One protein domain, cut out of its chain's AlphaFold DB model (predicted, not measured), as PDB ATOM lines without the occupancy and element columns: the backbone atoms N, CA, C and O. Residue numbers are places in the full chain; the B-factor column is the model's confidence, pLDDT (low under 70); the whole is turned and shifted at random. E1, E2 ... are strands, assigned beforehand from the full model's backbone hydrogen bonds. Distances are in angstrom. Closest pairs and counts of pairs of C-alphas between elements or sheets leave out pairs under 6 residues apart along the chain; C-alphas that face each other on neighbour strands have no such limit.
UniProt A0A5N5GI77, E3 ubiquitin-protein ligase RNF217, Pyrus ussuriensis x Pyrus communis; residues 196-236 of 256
ATOM      1  N   ARG A 196       3.284  34.150  40.760       91.00
ATOM      2  CA  ARG A 196       3.743  35.467  41.224       91.00
ATOM      3  C   ARG A 196       5.098  35.358  41.914       91.00
ATOM      4  O   ARG A 196       5.318  34.453  42.715       91.00
ATOM      5  N   CYS A 197       5.981  36.306  41.622       90.50
ATOM      6  CA  CYS A 197       7.211  36.496  42.380       90.50
ATOM      7  C   CYS A 197       6.878  36.900  43.833       90.50
ATOM      8  O   CYS A 197       6.081  37.820  44.023       90.50
ATOM      9  N   PRO A 198       7.500  36.291  44.858       90.75
ATOM     10  CA  PRO A 198       7.242  36.648  46.255       90.75
ATOM     11  C   PRO A 198       7.696  38.071  46.614       90.75
ATOM     12  O   PRO A 198       7.130  38.663  47.524       90.75
ATOM     13  N   ASN A 199       8.675  38.629  45.890       91.12
ATOM     14  CA  ASN A 199       9.200  39.971  46.147       91.12
ATOM     15  C   ASN A 199       8.390  41.065  45.421       91.12
ATOM     16  O   ASN A 199       7.783  41.919  46.050       91.12
ATOM     17  N   CYS A 200       8.323  41.022  44.084       92.81
ATOM     18  CA  CYS A 200       7.701  42.092  43.284       92.81
ATOM     19  C   CYS A 200       6.281  41.784  42.781       92.81
ATOM     20  O   CYS A 200       5.694  42.599  42.079       92.81
ATOM     21  N   ARG A 201       5.735  40.598  43.078       89.38
ATOM     22  CA  ARG A 201       4.386  40.132  42.691       89.38
ATOM     23  C   ARG A 201       4.058  40.053  41.196       89.38
ATOM     24  O   ARG A 201       2.971  39.579  40.870       89.38
ATOM     25  N   PHE A 202       4.981  40.387  40.292       89.50
ATOM     26  CA  PHE A 202       4.808  40.134  38.860       89.50
ATOM     27  C   PHE A 202       4.595  38.643  38.570       89.50
ATOM     28  O   PHE A 202       5.241  37.782  39.180       89.50
ATOM     29  N   TYR A 203       3.699  38.347  37.625       90.81
ATOM     30  CA  TYR A 203       3.506  36.998  37.105       90.81
ATOM     31  C   TYR A 203       4.715  36.573  36.276       90.81
ATOM     32  O   TYR A 203       5.211  37.312  35.428       90.81
ATOM     33  N   VAL A 204       5.188  35.364  36.542       90.25
ATOM     34  CA  VAL A 204       6.303  34.735  35.849       90.25
ATOM     35  C   VAL A 204       5.770  33.494  35.146       90.25
ATOM     36  O   VAL A 204       5.125  32.640  35.762       90.25
ATOM     37  N   GLU A 205       6.053  33.390  33.854       91.88
ATOM     38  CA  GLU A 205       5.829  32.187  33.059       91.88
ATOM     39  C   GLU A 205       7.058  31.275  33.137       91.88
ATOM     40  O   GLU A 205       8.200  31.742  33.102       91.88
ATOM     41  N   ARG A 206       6.830  29.964  33.233       88.75
ATOM     42  CA  ARG A 206       7.869  28.954  33.051       88.75
ATOM     43  C   ARG A 206       7.584  28.201  31.762       88.75
ATOM     44  O   ARG A 206       6.628  27.437  31.707       88.75
ATOM     45  N   THR A 207       8.435  28.396  30.765       85.31
ATOM     46  CA  THR A 207       8.343  27.677  29.492       85.31
ATOM     47  C   THR A 207       8.877  26.252  29.623       85.31
ATOM     48  O   THR A 207       8.197  25.309  29.244       85.31
ATOM     49  N   GLU A 208      10.058  26.077  30.228       78.75
ATOM     50  CA  GLU A 208      10.733  24.781  30.394       78.75
ATOM     51  C   GLU A 208      11.657  24.786  31.632       78.75
ATOM     52  O   GLU A 208      12.019  25.844  32.154       78.75
ATOM     53  N   GLY A 209      12.094  23.606  32.092       79.62
ATOM     54  CA  GLY A 209      13.176  23.460  33.075       79.62
ATOM     55  C   GLY A 209      12.763  23.357  34.553       79.62
ATOM     56  O   GLY A 209      11.681  22.886  34.902       79.62
ATOM     57  N   CYS A 210      13.691  23.730  35.445       79.69
ATOM     58  CA  CYS A 210      13.603  23.506  36.895       79.69
ATOM     59  C   CYS A 210      12.534  24.382  37.587       79.69
ATOM     60  O   CYS A 210      12.031  25.356  37.035       79.69
ATOM     61  N   ASN A 211      12.180  24.042  38.833       85.06
ATOM     62  CA  ASN A 211      11.335  24.882  39.685       85.06
ATOM     63  C   ASN A 211      12.076  26.110  40.244       85.06
ATOM     64  O   ASN A 211      11.405  27.027  40.702       85.06
ATOM     65  N   LEU A 212      13.412  26.157  40.240       86.56
ATOM     66  CA  LEU A 212      14.160  27.343  40.662       86.56
ATOM     67  C   LEU A 212      14.061  28.436  39.590       86.56
ATOM     68  O   LEU A 212      14.618  28.294  38.502       86.56
ATOM     69  N   MET A 213      13.377  29.529  39.913       87.38
ATOM     70  CA  MET A 213      13.170  30.665  39.019       87.38
ATOM     71  C   MET A 213      13.907  31.896  39.520       87.38
ATOM     72  O   MET A 213      13.967  32.146  40.724       87.38
ATOM     73  N   VAL A 214      14.409  32.690  38.576       89.31
ATOM     74  CA  VAL A 214      14.982  34.013  38.831       89.31
ATOM     75  C   VAL A 214      14.028  35.051  38.259       89.31
ATOM     76  O   VAL A 214      13.751  35.051  37.060       89.31
ATOM     77  N   CYS A 215      13.487  35.913  39.113       89.81
ATOM     78  CA  CYS A 215      12.647  37.016  38.667       89.81
ATOM     79  C   CYS A 215      13.498  38.139  38.053       89.81
ATOM     80  O   CYS A 215      14.664  38.307  38.401       89.81
ATOM     81  N   ARG A 216      12.889  38.986  37.210       90.75
ATOM     82  CA  ARG A 216      13.524  40.212  36.687       90.75
ATOM     83  C   ARG A 216      13.961  41.182  37.792       90.75
ATOM     84  O   ARG A 216      14.895  41.938  37.580       90.75
ATOM     85  N   CYS A 217      13.338  41.123  38.975       91.19
ATOM     86  CA  CYS A 217      13.764  41.887  40.153       91.19
ATOM     87  C   CYS A 217      14.973  41.280  40.896       91.19
ATOM     88  O   CYS A 217      15.340  41.771  41.957       91.19
ATOM     89  N   GLY A 218      15.551  40.180  40.399       88.38
ATOM     90  CA  GLY A 218      16.718  39.512  40.986       88.38
ATOM     91  C   GLY A 218      16.411  38.474  42.070       88.38
ATOM     92  O   GLY A 218      17.320  37.781  42.515       88.38
ATOM     93  N   SER A 219      15.150  38.316  42.488       89.19
ATOM     94  CA  SER A 219      14.787  37.324  43.513       89.19
ATOM     95  C   SER A 219      14.747  35.889  42.974       89.19
ATOM     96  O   SER A 219      14.271  35.634  41.863       89.19
ATOM     97  N   TYR A 220      15.197  34.945  43.805       89.50
ATOM     98  CA  TYR A 220      15.132  33.507  43.548       89.50
ATOM     99  C   TYR A 220      13.942  32.904  44.291       89.50
ATOM    100  O   TYR A 220      13.814  33.060  45.508       89.50
ATOM    101  N   PHE A 221      13.070  32.196  43.583       89.81
ATOM    102  CA  PHE A 221      11.884  31.586  44.178       89.81
ATOM    103  C   PHE A 221      11.537  30.265  43.497       89.81
ATOM    104  O   PHE A 221      11.941  29.999  42.365       89.81
ATOM    105  N   CYS A 222      10.794  29.413  44.195       89.12
ATOM    106  CA  CYS A 222      10.365  28.135  43.643       89.12
ATOM    107  C   CYS A 222       9.028  28.283  42.908       89.12
ATOM    108  O   CYS A 222       8.020  28.663  43.498       89.12
ATOM    109  N   TYR A 223       8.984  27.912  41.632       89.38
ATOM    110  CA  TYR A 223       7.793  27.988  40.788       89.38
ATOM    111  C   TYR A 223       6.651  27.103  41.288       89.38
ATOM    112  O   TYR A 223       5.480  27.462  41.176       89.38
ATOM    113  N   ARG A 224       6.980  25.958  41.896       86.62
ATOM    114  CA  ARG A 224       5.982  25.037  42.448       86.62
ATOM    115  C   ARG A 224       5.260  25.644  43.647       86.62
ATOM    116  O   ARG A 224       4.046  25.524  43.719       86.62
ATOM    117  N   CYS A 225       5.991  26.295  44.551       86.75
ATOM    118  CA  CYS A 225       5.473  26.716  45.858       86.75
ATOM    119  C   CYS A 225       5.238  28.228  45.986       86.75
ATOM    120  O   CYS A 225       4.577  28.666  46.919       86.75
ATOM    121  N   GLY A 226       5.794  29.033  45.080       87.06
ATOM    122  CA  GLY A 226       5.720  30.496  45.100       87.06
ATOM    123  C   GLY A 226       6.555  31.178  46.190       87.06
ATOM    124  O   GLY A 226       6.641  32.400  46.189       87.06
ATOM    125  N   LYS A 227       7.182  30.422  47.102       88.19
ATOM    126  CA  LYS A 227       7.998  30.971  48.196       88.19
ATOM    127  C   LYS A 227       9.410  31.312  47.739       88.19
ATOM    128  O   LYS A 227       9.923  30.716  46.782       88.19
ATOM    129  N   VAL A 228      10.036  32.238  48.472       87.62
ATOM    130  CA  VAL A 228      11.468  32.535  48.356       87.62
ATOM    131  C   VAL A 228      12.236  31.224  48.447       87.62
ATOM    132  O   VAL A 228      11.887  30.340  49.228       87.62
ATOM    133  N   TYR A 229      13.247  31.068  47.596       82.12
ATOM    134  CA  TYR A 229      13.909  29.782  47.412       82.12
ATOM    135  C   TYR A 229      14.465  29.211  48.728       82.12
ATOM    136  O   TYR A 229      14.262  28.035  49.014       82.12
ATOM    137  N   LEU A 230      15.056  30.074  49.561       79.38
ATOM    138  CA  LEU A 230      15.600  29.729  50.881       79.38
ATOM    139  C   LEU A 230      14.538  29.228  51.880       79.38
ATOM    140  O   LEU A 230      14.871  28.526  52.827       79.38
ATOM    141  N   GLU A 231      13.264  29.547  51.659       80.81
ATOM    142  CA  GLU A 231      12.141  29.186  52.536       80.81
ATOM    143  C   GLU A 231      11.290  28.034  51.972       80.81
ATOM    144  O   GLU A 231      10.295  27.613  52.576       80.81
ATOM    145  N   CYS A 232      11.625  27.524  50.782       76.44
ATOM    146  CA  CYS A 232      10.825  26.505  50.117       76.44
ATOM    147  C   CYS A 232      11.286  25.093  50.509       76.44
ATOM    148  O   CYS A 232      12.440  24.722  50.336       76.44
ATOM    149  N   ARG A 233      10.342  24.256  50.958       77.50
ATOM    150  CA  ARG A 233      10.586  22.841  51.313       77.50
ATOM    151  C   ARG A 233      10.179  21.852  50.218       77.50
ATOM    152  O   ARG A 233      10.092  20.654  50.451       77.50
ATOM    153  N   CYS A 234       9.890  22.334  49.012       71.62
ATOM    154  CA  CYS A 234       9.248  21.534  47.963       71.62
ATOM    155  C   CYS A 234      10.193  20.595  47.198       71.62
ATOM    156  O   CYS A 234       9.810  20.081  46.145       71.62
ATOM    157  N   GLY A 235      11.397  20.366  47.727       55.75
ATOM    158  CA  GLY A 235      12.376  19.449  47.164       55.75
ATOM    159  C   GLY A 235      13.619  19.314  48.036       55.75
ATOM    160  O   GLY A 235      14.658  19.858  47.691       55.75
ATOM    161  N   VAL A 236      13.532  18.536  49.118       51.31
ATOM    162  CA  VAL A 236      14.719  18.092  49.877       51.31
ATOM    163  C   VAL A 236      15.542  17.054  49.086       51.31
ATOM    164  O   VAL A 236      16.593  16.653  49.548       51.31
TER     165      VAL A 236
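AT A GLANCE: This is residues 196 to 236 of the 256 residues of the protein "E3 ubiquitin-protein ligase RNF217" of Pyrus ussuriensis x Pyrus communis (UniProt A0A5N5GI77). The domain has little regular structure: a short hairpin of two strands, E1 and E2, sits between two long loop stretches. Residues 196 to 211 swing in a wide arc to reach E1, their C-alphas 6 to 13 A from the mean of all C-alphas, and residues 223 to 236 follow E2 and lead away from the hairpin to Val 236, their C-alphas 4 to 16 A from that mean. The printed part has 41 residues, with no named helix and two antiparallel strands, order E1 - E2. The class is all strand, with 6 residues in named elements. The whole is compact, with a radius of gyration of the C-alphas of 9.3 A and spans of 26 by 21 by 13 A.

HOW THE PARTS SIT: E1, residues 212 to 214, and E2, residues 220 to 222, form a hairpin, antiparallel at 143 degrees. C-alphas 214 and 220 face each other at 4.7 A. N 213 and O 221 are within hydrogen-bond range at 2.9 A.

IN THESE COORDINATES: E1 begins at C-alpha 212 (14.160, 27.343, 40.662) and is 7.0 A long from first to last C-alpha. E2 is 7.2 A long and ends at C-alpha 222 (10.365, 28.135, 43.643).

THE WHOLE: The two farthest C-alphas, of Phe 202 and Val 236, are 26.6 A apart. The printed part has no cut, and its link is tight. Residues 235 to 236 are under pLDDT 70.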